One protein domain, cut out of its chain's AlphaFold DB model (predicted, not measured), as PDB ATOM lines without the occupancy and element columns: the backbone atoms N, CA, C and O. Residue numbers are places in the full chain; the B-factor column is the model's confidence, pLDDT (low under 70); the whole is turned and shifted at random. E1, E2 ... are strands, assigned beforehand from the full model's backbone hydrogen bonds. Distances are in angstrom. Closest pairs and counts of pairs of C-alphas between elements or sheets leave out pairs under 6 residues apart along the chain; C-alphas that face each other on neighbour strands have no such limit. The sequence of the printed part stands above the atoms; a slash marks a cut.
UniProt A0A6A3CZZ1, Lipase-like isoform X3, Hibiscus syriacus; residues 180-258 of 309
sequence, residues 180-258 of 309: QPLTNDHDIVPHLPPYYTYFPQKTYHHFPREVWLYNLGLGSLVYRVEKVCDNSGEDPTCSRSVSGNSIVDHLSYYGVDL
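This is residues 180 to 258 of the 309 residues of the protein "Lipase-like isoform X3" of Hibiscus syriacus (UniProt A0A6A3CZZ1). With little regular structure, this is a long two-stranded hairpin, E2 and E3, with short E1 beside E2 and long loops making up most of the rest. Residues 197 to 202 stick out at the end away from the hairpin's turn. The 79 printed residues have no named helix and three strands, in sheet order E1 E2 E3, mixed; the class is all strand, with 19 residues in named elements. It is compact, radius of gyration of the C-alphas 13.2 A, yet elongated, spanning 44 by 23 by 20 A.

E1 is residues 182 to 184, from C-alpha 182 at (87.740, 1.635, -8.194). E2, residues 211 to 218, is 21.7 A long. E3, residues 221 to 228, is 22.3 A long and ends at (90.755, 0.923, 0.556).

E1 and E2 are parallel at 28 degrees, with N 183 and O 211 2.9 A apart, within hydrogen-bond range. E2 and E3 form an antiparallel hairpin at 154 degrees, with N 216 and O 223 2.8 A apart, also within range.

The farthest C-alphas, Gln 201 and Ser 220, are 44.6 A apart. The printed part has no cut. The E1 to E2 link is long, 26 residues. No printed residue is under 70 in pLDDT.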
ATOM      1  N   GLN A 180      89.431   1.748 -12.658       79.31
ATOM      2  CA  GLN A 180      90.594   2.306 -11.946       79.31
ATOM      3  C   GLN A 180      90.271   3.756 -11.547       79.31
ATOM      4  O   GLN A 180      89.946   4.514 -12.458       79.31
ATOM      5  N   PRO A 181      90.394   4.220 -10.279       80.88
ATOM      6  CA  PRO A 181      90.946   3.542  -9.105       80.88
ATOM      7  C   PRO A 181      89.955   2.647  -8.354       80.88
ATOM      8  O   PRO A 181      90.370   1.950  -7.433       80.88
ATOM      9  N   LEU A 182      88.659   2.658  -8.694       86.81
ATOM     10  CA  LEU A 182      87.740   1.635  -8.194       86.81
ATOM     11  C   LEU A 182      87.879   0.399  -9.075       86.81
ATOM     12  O   LEU A 182      87.594   0.471 -10.269       86.81
ATOM     13  N   THR A 183      88.301  -0.711  -8.484       90.00
ATOM     14  CA  THR A 183      88.553  -1.991  -9.159       90.00
ATOM     15  C   THR A 183      87.616  -3.061  -8.603       90.00
ATOM     16  O   THR A 183      87.140  -2.953  -7.467       90.00
ATOM     17  N   ASN A 184      87.299  -4.086  -9.395       92.44
ATOM     18  CA  ASN A 184      86.360  -5.129  -8.990       92.44
ATOM     19  C   ASN A 184      86.886  -6.532  -9.300       92.44
ATOM     20  O   ASN A 184      87.232  -6.830 -10.431       92.44
ATOM     21  N   ASP A 185      86.907  -7.387  -8.287       93.88
ATOM     22  CA  ASP A 185      87.281  -8.797  -8.306       93.88
ATOM     23  C   ASP A 185      88.515  -9.053  -9.194       93.88
ATOM     24  O   ASP A 185      89.584  -8.535  -8.859       93.88
ATOM     25  N   HIS A 186      88.378  -9.773 -10.312       93.12
ATOM     26  CA  HIS A 186      89.449 -10.049 -11.276       93.12
ATOM     27  C   HIS A 186      89.292  -9.236 -12.579       93.12
ATOM     28  O   HIS A 186      89.617  -9.737 -13.663       93.12
ATOM     29  N   ASP A 187      88.782  -8.000 -12.491       88.94
ATOM     30  CA  ASP A 187      88.655  -7.060 -13.615       88.94
ATOM     31  C   ASP A 187      89.984  -6.956 -14.372       88.94
ATOM     32  O   ASP A 187      91.035  -6.750 -13.780       88.94
ATOM     33  N   ILE A 188      89.952  -7.125 -15.692       85.38
ATOM     34  CA  ILE A 188      91.133  -7.061 -16.558       85.38
ATOM     35  C   ILE A 188      91.657  -5.635 -16.794       85.38
ATOM     36  O   ILE A 188      92.853  -5.454 -17.022       85.38
ATOM     37  N   VAL A 189      90.792  -4.619 -16.756       84.94
ATOM     38  CA  VAL A 189      91.117  -3.248 -17.184       84.94
ATOM     39  C   VAL A 189      92.187  -2.574 -16.316       84.94
ATOM     40  O   VAL A 189      93.134  -2.045 -16.905       84.94
ATOM     41  N   PRO A 190      92.154  -2.652 -14.969       87.94
ATOM     42  CA  PRO A 190      93.213  -2.097 -14.121       87.94
ATOM     43  C   PRO A 190      94.584  -2.755 -14.335       87.94
ATOM     44  O   PRO A 190      95.600  -2.248 -13.880       87.94
ATOM     45  N   HIS A 191      94.647  -3.905 -15.008       85.44
ATOM     46  CA  HIS A 191      95.896  -4.632 -15.247       85.44
ATOM     47  C   HIS A 191      96.515  -4.310 -16.613       85.44
ATOM     48  O   HIS A 191      97.511  -4.929 -17.005       85.44
ATOM     49  N   LEU A 192      95.928  -3.357 -17.347       82.12
ATOM     50  CA  LEU A 192      96.345  -2.961 -18.683       82.12
ATOM     51  C   LEU A 192      96.622  -1.449 -18.768       82.12
ATOM     52  O   LEU A 192      95.823  -0.646 -18.293       82.12
ATOM     53  N   PRO A 193      97.696  -1.028 -19.465       80.00
ATOM     54  CA  PRO A 193      98.761  -1.852 -20.047       80.00
ATOM     55  C   PRO A 193      99.567  -2.627 -18.987       80.00
ATOM     56  O   PRO A 193      99.710  -2.146 -17.865       80.00
ATOM     57  N   PRO A 194     100.117  -3.808 -19.321       79.12
ATOM     58  CA  PRO A 194     100.822  -4.631 -18.349       79.12
ATOM     59  C   PRO A 194     102.093  -3.943 -17.843       79.12
ATOM     60  O   PRO A 194     102.788  -3.234 -18.572       79.12
ATOM     61  N   TYR A 195     102.435  -4.220 -16.587       78.25
ATOM     62  CA  TYR A 195     103.637  -3.693 -15.950       78.25
ATOM     63  C   TYR A 195     104.915  -4.232 -16.626       78.25
ATOM     64  O   TYR A 195     105.156  -5.443 -16.652       78.25
ATOM     65  N   TYR A 196     105.784  -3.347 -17.132       79.56
ATOM     66  CA  TYR A 196     107.046  -3.744 -17.764       79.56
ATOM     67  C   TYR A 196     108.173  -3.836 -16.735       79.56
ATOM     68  O   TYR A 196     108.902  -2.875 -16.487       79.56
ATOM     69  N   THR A 197     108.389  -5.029 -16.185       77.50
ATOM     70  CA  THR A 197     109.424  -5.283 -15.164       77.50
ATOM     71  C   THR A 197     110.843  -4.908 -15.600       77.50
ATOM     72  O   THR A 197     111.620  -4.407 -14.791       77.50
ATOM     73  N   TYR A 198     111.185  -5.108 -16.874       78.94
ATOM     74  CA  TYR A 198     112.520  -4.805 -17.411       78.94
ATOM     75  C   TYR A 198     112.683  -3.360 -17.905       78.94
ATOM     76  O   TYR A 198     113.805  -2.925 -18.154       78.94
ATOM     77  N   PHE A 199     111.581  -2.615 -18.044       79.38
ATOM     78  CA  PHE A 199     111.568  -1.226 -18.507       79.38
ATOM     79  C   PHE A 199     110.572  -0.407 -17.671       79.38
ATOM     80  O   PHE A 199     109.574   0.079 -18.212       79.38
ATOM     81  N   PRO A 200     110.810  -0.240 -16.356       77.62
ATOM     82  CA  PRO A 200     109.873   0.440 -15.460       77.62
ATOM     83  C   PRO A 200     109.550   1.869 -15.921       77.62
ATOM     84  O   PRO A 200     108.413   2.301 -15.822       77.62
ATOM     85  N   GLN A 201     110.500   2.563 -16.552       74.25
ATOM     86  CA  GLN A 201     110.311   3.896 -17.135       74.25
ATOM     87  C   GLN A 201     109.301   3.957 -18.298       74.25
ATOM     88  O   GLN A 201     108.924   5.043 -18.729       74.25
ATOM     89  N   LYS A 202     108.906   2.806 -18.854       73.75
ATOM     90  CA  LYS A 202     107.860   2.670 -19.881       73.75
ATOM     91  C   LYS A 202     106.560   2.103 -19.316       73.75
ATOM     92  O   LYS A 202     105.636   1.829 -20.074       73.75
ATOM     93  N   THR A 203     106.484   1.923 -18.002       81.38
ATOM     94  CA  THR A 203     105.282   1.429 -17.342       81.38
ATOM     95  C   THR A 203     104.325   2.578 -17.063       81.38
ATOM     96  O   THR A 203     104.742   3.698 -16.772       81.38
ATOM     97  N   TYR A 204     103.034   2.302 -17.216       82.31
ATOM     98  CA  TYR A 204     101.983   3.208 -16.781       82.31
ATOM     99  C   TYR A 204     101.822   3.081 -15.273       82.31
ATOM    100  O   TYR A 204     101.941   1.989 -14.726       82.31
ATOM    101  N   HIS A 205     101.576   4.210 -14.623       85.19
ATOM    102  CA  HIS A 205     101.345   4.260 -13.191       85.19
ATOM    103  C   HIS A 205      99.922   4.705 -12.928       85.19
ATOM    104  O   HIS A 205      99.420   5.655 -13.535       85.19
ATOM    105  N   HIS A 206      99.298   4.014 -11.998       84.75
ATOM    106  CA  HIS A 206      97.972   4.328 -11.537       84.75
ATOM    107  C   HIS A 206      97.901   5.602 -10.692       84.75
ATOM    108  O   HIS A 206      98.856   6.002 -10.026       84.75
ATOM    109  N   PHE A 207      96.723   6.234 -10.694       81.94
ATOM    110  CA  PHE A 207      96.443   7.319  -9.762       81.94
ATOM    111  C   PHE A 207      96.487   6.810  -8.308       81.94
ATOM    112  O   PHE A 207      96.008   5.707  -8.033       81.94
ATOM    113  N   PRO A 208      97.025   7.607  -7.366       81.50
ATOM    114  CA  PRO A 208      97.067   7.248  -5.954       81.50
ATOM    115  C   PRO A 208      95.696   6.920  -5.348       81.50
ATOM    116  O   PRO A 208      94.730   7.658  -5.535       81.50
ATOM    117  N   ARG A 209      95.702   5.866  -4.520       85.69
ATOM    118  CA  ARG A 209      94.604   5.260  -3.747       85.69
ATOM    119  C   ARG A 209      93.531   4.544  -4.571       85.69
ATOM    120  O   ARG A 209      92.500   5.104  -4.927       85.69
ATOM    121  N   GLU A 210      93.768   3.249  -4.738       90.81
ATOM    122  CA  GLU A 210      92.812   2.258  -5.227       90.81
ATOM    123  C   GLU A 210      91.763   1.895  -4.153       90.81
ATOM    124  O   GLU A 210      92.048   1.902  -2.948       90.81
ATOM    125  N   VAL A 211      90.551   1.553  -4.592       93.06
ATOM    126  CA  VAL A 211      89.543   0.859  -3.783       93.06
ATOM    127  C   VAL A 211      89.121  -0.411  -4.507       93.06
ATOM    128  O   VAL A 211      88.514  -0.345  -5.573       93.06
ATOM    129  N   TRP A 212      89.423  -1.558  -3.907       94.69
ATOM    130  CA  TRP A 212      89.178  -2.866  -4.501       94.69
ATOM    131  C   TRP A 212      87.945  -3.530  -3.892       94.69
ATOM    132  O   TRP A 212      87.882  -3.778  -2.683       94.69
ATOM    133  N   LEU A 213      86.958  -3.811  -4.742       94.25
ATOM    134  CA  LEU A 213      85.772  -4.595  -4.417       94.25
ATOM    135  C   LEU A 213      86.059  -6.057  -4.720       94.25
ATOM    136  O   LEU A 213      86.418  -6.366  -5.842       94.25
ATOM    137  N   TYR A 214      85.885  -6.976  -3.778       92.31
ATOM    138  CA  TYR A 214      86.141  -8.394  -4.040       92.31
ATOM    139  C   TYR A 214      85.276  -9.286  -3.160       92.31
ATOM    140  O   TYR A 214      84.748  -8.862  -2.132       92.31
ATOM    141  N   ASN A 215      85.111 -10.536  -3.572       90.19
ATOM    142  CA  ASN A 215      84.276 -11.488  -2.861       90.19
ATOM    143  C   ASN A 215      85.111 -12.356  -1.908       90.19
ATOM    144  O   ASN A 215      86.078 -13.001  -2.308       90.19
ATOM    145  N   LEU A 216      84.707 -12.420  -0.638       85.88
ATOM    146  CA  LEU A 216      85.223 -13.382   0.332       85.88
ATOM    147  C   LEU A 216      84.270 -14.571   0.459       85.88
ATOM    148  O   LEU A 216      83.110 -14.416   0.845       85.88
ATOM    149  N   GLY A 217      84.786 -15.767   0.174       82.00
ATOM    150  CA  GLY A 217      84.093 -17.030   0.415       82.00
ATOM    151  C   GLY A 217      84.351 -17.561   1.827       82.00
ATOM    152  O   GLY A 217      85.493 -17.831   2.195       82.00
ATOM    153  N   LEU A 218      83.289 -17.760   2.609       79.62
ATOM    154  CA  LEU A 218      83.306 -18.427   3.916       79.62
ATOM    155  C   LEU A 218      82.319 -19.603   3.887       79.62
ATOM    156  O   LEU A 218      81.143 -19.472   4.228       79.62
ATOM    157  N   GLY A 219      82.790 -20.770   3.441       78.06
ATOM    158  CA  GLY A 219      81.929 -21.937   3.226       78.06
ATOM    159  C   GLY A 219      80.964 -21.708   2.058       78.06
ATOM    160  O   GLY A 219      81.409 -21.510   0.934       78.06
ATOM    161  N   SER A 220      79.652 -21.733   2.315       77.44
ATOM    162  CA  SER A 220      78.613 -21.447   1.309       77.44
ATOM    163  C   SER A 220      78.226 -19.966   1.210       77.44
ATOM    164  O   SER A 220      77.337 -19.624   0.434       77.44
ATOM    165  N   LEU A 221      78.822 -19.093   2.027       80.44
ATOM    166  CA  LEU A 221      78.509 -17.667   2.060       80.44
ATOM    167  C   LEU A 221      79.540 -16.885   1.245       80.44
ATOM    168  O   LEU A 221      80.744 -17.055   1.444       80.44
ATOM    169  N   VAL A 222      79.056 -16.016   0.359       82.19
ATOM    170  CA  VAL A 222      79.872 -15.075  -0.414       82.19
ATOM    171  C   VAL A 222      79.537 -13.668   0.064       82.19
ATOM    172  O   VAL A 222      78.383 -13.248  -0.015       82.19
ATOM    173  N   TYR A 223      80.534 -12.956   0.583       84.06
ATOM    174  CA  TYR A 223      80.391 -11.576   1.043       84.06
ATOM    175  C   TYR A 223      81.236 -10.648   0.180       84.06
ATOM    176  O   TYR A 223      82.436 -10.878   0.027       84.06
ATOM    177  N   ARG A 224      80.627  -9.578  -0.339       87.81
ATOM    178  CA  ARG A 224      81.356  -8.528  -1.054       87.81
ATOM    179  C   ARG A 224      82.040  -7.616  -0.040       87.81
ATOM    180  O   ARG A 224      81.393  -7.103   0.873       87.81
ATOM    181  N   VAL A 225      83.344  -7.447  -0.192       90.44
ATOM    182  CA  VAL A 225      84.205  -6.631   0.661       90.44
ATOM    183  C   VAL A 225      84.753  -5.474  -0.148       90.44
ATOM    184  O   VAL A 225      85.052  -5.614  -1.329       90.44
ATOM    185  N   GLU A 226      84.887  -4.333   0.512       92.69
ATOM    186  CA  GLU A 226      85.515  -3.136  -0.022       92.69
ATOM    187  C   GLU A 226      86.805  -2.867   0.752       92.69
ATOM    188  O   GLU A 226      86.787  -2.685   1.973       92.69
ATOM    189  N   LYS A 227      87.934  -2.860   0.044       92.56
ATOM    190  CA  LYS A 227      89.247  -2.569   0.615       92.56
ATOM    191  C   LYS A 227      89.793  -1.277   0.032       92.56
ATOM    192  O   LYS A 227      90.079  -1.194  -1.155       92.56
ATOM    193  N   VAL A 228      90.006  -0.291   0.898       92.94
ATOM    194  CA  VAL A 228      90.755   0.923   0.556       92.94
ATOM    195  C   VAL A 228      92.249   0.614   0.645       92.94
ATOM    196  O   VAL A 228      92.749   0.267   1.717       92.94
ATOM    197  N   CYS A 229      92.948   0.733  -0.476       91.69
ATOM    198  CA  CYS A 229      94.359   0.385  -0.612       91.69
ATOM    199  C   CYS A 229      95.276   1.489  -0.078       91.69
ATOM    200  O   CYS A 229      94.832   2.561   0.365       91.69
ATOM    201  N   ASP A 230      96.583   1.242  -0.086       88.75
ATOM    202  CA  ASP A 230      97.556   2.272   0.259       88.75
ATOM    203  C   ASP A 230      97.550   3.470  -0.729       88.75
ATOM    204  O   ASP A 230      96.732   3.576  -1.644       88.75
ATOM    205  N   ASN A 231      98.426   4.448  -0.491       85.56
ATOM    206  CA  ASN A 231      98.496   5.671  -1.301       85.56
ATOM    207  C   ASN A 231      99.423   5.548  -2.522       85.56
ATOM    208  O   ASN A 231      99.703   6.563  -3.154       85.56
ATOM    209  N   SER A 232      99.945   4.362  -2.838       85.00
ATOM    210  CA  SER A 232     100.851   4.187  -3.980       85.00
ATOM    211  C   SER A 232     100.103   4.178  -5.315       85.00
ATOM    212  O   SER A 232     100.671   4.580  -6.325       85.00
ATOM    213  N   GLY A 233      98.832   3.748  -5.305       83.44
ATOM    214  CA  GLY A 233      98.075   3.404  -6.516       83.44
ATOM    215  C   GLY A 233      98.418   2.013  -7.070       83.44
ATOM    216  O   GLY A 233      97.788   1.566  -8.016       83.44
ATOM    217  N   GLU A 234      99.390   1.326  -6.469       87.00
ATOM    218  CA  GLU A 234     100.030   0.106  -6.969       87.00
ATOM    219  C   GLU A 234     100.163  -0.960  -5.862       87.00
ATOM    220  O   GLU A 234     101.061  -1.806  -5.895       87.00
ATOM    221  N   ASP A 235      99.279  -0.914  -4.859       90.50
ATOM    222  CA  ASP A 235      99.332  -1.748  -3.654       90.50
ATOM    223  C   ASP A 235      99.325  -3.247  -4.026       90.50
ATOM    224  O   ASP A 235      98.315  -3.762  -4.519       90.50
ATOM    225  N   PRO A 236     100.408  -4.002  -3.750       90.75
ATOM    226  CA  PRO A 236     100.517  -5.406  -4.146       90.75
ATOM    227  C   PRO A 236      99.524  -6.316  -3.414       90.75
ATOM    228  O   PRO A 236      99.415  -7.495  -3.744       90.75
ATOM    229  N   THR A 237      98.827  -5.803  -2.398       92.44
ATOM    230  CA  THR A 237      97.830  -6.538  -1.617       92.44
ATOM    231  C   THR A 237      96.389  -6.271  -2.068       92.44
ATOM    232  O   THR A 237      95.467  -6.821  -1.460       92.44
ATOM    233  N   CYS A 238      96.174  -5.409  -3.066       93.69
ATOM    234  CA  CYS A 238      94.857  -5.094  -3.634       93.69
ATOM    235  C   CYS A 238      94.605  -5.840  -4.950       93.69
ATOM    236  O   CYS A 238      94.996  -7.007  -5.027       93.69
ATOM    237  N   SER A 239      93.967  -5.241  -5.968       92.62
ATOM    238  CA  SER A 239      93.706  -5.939  -7.241       92.62
ATOM    239  C   SER A 239      94.991  -6.475  -7.864       92.62
ATOM    240  O   SER A 239      94.999  -7.567  -8.414       92.62
ATOM    241  N   ARG A 240      96.134  -5.815  -7.645       90.25
ATOM    242  CA  ARG A 240      97.452  -6.302  -8.079       90.25
ATOM    243  C   ARG A 240      97.834  -7.687  -7.528       90.25
ATOM    244  O   ARG A 240      98.728  -8.332  -8.074       90.25
ATOM    245  N   SER A 241      97.173  -8.153  -6.467       91.94
ATOM    246  CA  SER A 241      97.348  -9.502  -5.915       91.94
ATOM    247  C   SER A 241      96.665 -10.606  -6.734       91.94
ATOM    248  O   SER A 241      96.988 -11.781  -6.544       91.94
ATOM    249  N   VAL A 242      95.751 -10.249  -7.641       91.50
ATOM    250  CA  VAL A 242      95.017 -11.180  -8.501       91.50
ATOM    251  C   VAL A 242      95.395 -11.014  -9.972       91.50
ATOM    252  O   VAL A 242      95.965 -10.010 -10.401       91.50
ATOM    253  N   SER A 243      95.093 -12.038 -10.768       88.94
ATOM    254  CA  SER A 243      95.229 -11.970 -12.221       88.94
ATOM    255  C   SER A 243      93.979 -11.325 -12.813       88.94
ATOM    256  O   SER A 243      92.919 -11.939 -12.748       88.94
ATOM    257  N   GLY A 244      94.100 -10.148 -13.432       86.81
ATOM    258  CA  GLY A 244      93.013  -9.519 -14.189       86.81
ATOM    259  C   GLY A 244      92.640 -10.351 -15.418       86.81
ATOM    260  O   GLY A 244      93.294 -10.267 -16.457       86.81
ATOM    261  N   ASN A 245      91.638 -11.215 -15.288       86.75
ATOM    262  CA  ASN A 245      91.263 -12.211 -16.296       86.75
ATOM    263  C   ASN A 245      89.752 -12.260 -16.572       86.75
ATOM    264  O   ASN A 245      89.301 -13.103 -17.350       86.75
ATOM    265  N   SER A 246      88.984 -11.353 -15.969       87.06
ATOM    266  CA  SER A 246      87.538 -11.276 -16.099       87.06
ATOM    267  C   SER A 246      87.140  -9.938 -16.701       87.06
ATOM    268  O   SER A 246      87.311  -8.882 -16.100       87.06
ATOM    269  N   ILE A 247      86.562  -9.978 -17.900       83.38
ATOM    270  CA  ILE A 247      85.855  -8.810 -18.427       83.38
ATOM    271  C   ILE A 247      84.505  -8.623 -17.735       83.38
ATOM    272  O   ILE A 247      84.009  -7.511 -17.650       83.38
ATOM    273  N   VAL A 248      83.917  -9.698 -17.205       87.25
ATOM    274  CA  VAL A 248      82.610  -9.644 -16.540       87.25
ATOM    275  C   VAL A 248      82.680  -8.788 -15.278       87.25
ATOM    276  O   VAL A 248      81.782  -7.988 -15.024       87.25
ATOM    277  N   ASP A 249      83.788  -8.878 -14.543       90.06
ATOM    278  CA  ASP A 249      83.989  -8.100 -13.320       90.06
ATOM    279  C   ASP A 249      84.145  -6.597 -13.609       90.06
ATOM    280  O   ASP A 249      83.802  -5.777 -12.759       90.06
ATOM    281  N   HIS A 250      84.555  -6.220 -14.825       87.81
ATOM    282  CA  HIS A 250      84.620  -4.825 -15.272       87.81
ATOM    283  C   HIS A 250      83.247  -4.171 -15.451       87.81
ATOM    284  O   HIS A 250      83.110  -2.950 -15.466       87.81
ATOM    285  N   LEU A 251      82.204  -4.973 -15.631       87.94
ATOM    286  CA  LEU A 251      80.919  -4.469 -16.096       87.94
ATOM    287  C   LEU A 251      79.949  -4.182 -14.958       87.94
ATOM    288  O   LEU A 251      78.858  -3.690 -15.228       87.94
ATOM    289  N   SER A 252      80.311  -4.479 -13.707       90.19
ATOM    290  CA  SER A 252      79.406  -4.309 -12.570       90.19
ATOM    291  C   SER A 252      80.119  -3.861 -11.298       90.19
ATOM    292  O   SER A 252      80.888  -4.594 -10.673       90.19
ATOM    293  N   TYR A 253      79.783  -2.662 -10.838       92.69
ATOM    294  CA  TYR A 253      80.340  -2.053  -9.635       92.69
ATOM    295  C   TYR A 253      79.213  -1.781  -8.645       92.69
ATOM    296  O   TYR A 253      78.178  -1.245  -9.012       92.69
ATOM    297  N   TYR A 254      79.369  -2.205  -7.389       92.81
ATOM    298  CA  TYR A 254      78.314  -2.104  -6.361       92.81
ATOM    299  C   TYR A 254      76.960  -2.747  -6.723       92.81
ATOM    300  O   TYR A 254      75.957  -2.478  -6.072       92.81
ATOM    301  N   GLY A 255      76.933  -3.644  -7.716       90.75
ATOM    302  CA  GLY A 255      75.701  -4.263  -8.216       90.75
ATOM    303  C   GLY A 255      74.979  -3.421  -9.269       90.75
ATOM    304  O   GLY A 255      73.846  -3.739  -9.614       90.75
ATOM    305  N   VAL A 256      75.631  -2.368  -9.762       92.31
ATOM    306  CA  VAL A 256      75.163  -1.504 -10.842       92.31
ATOM    307  C   VAL A 256      75.961  -1.822 -12.099       92.31
ATOM    308  O   VAL A 256      77.195  -1.818 -12.081       92.31
ATOM    309  N   ASP A 257      75.254  -2.076 -13.195       91.56
ATOM    310  CA  ASP A 257      75.873  -2.461 -14.460       91.56
ATOM    311  C   ASP A 257      76.346  -1.236 -15.255       91.56
ATOM    312  O   ASP A 257      75.603  -0.280 -15.469       91.56
ATOM    313  N   LEU A 258      77.579  -1.278 -15.755       88.44
ATOM    314  CA  LEU A 258      78.235  -0.227 -16.542       88.44
ATOM    315  C   LEU A 258      78.316  -0.601 -18.030       88.44
ATOM    316  O   LEU A 258      79.330  -0.410 -18.697       88.44
TER     317      LEU A 258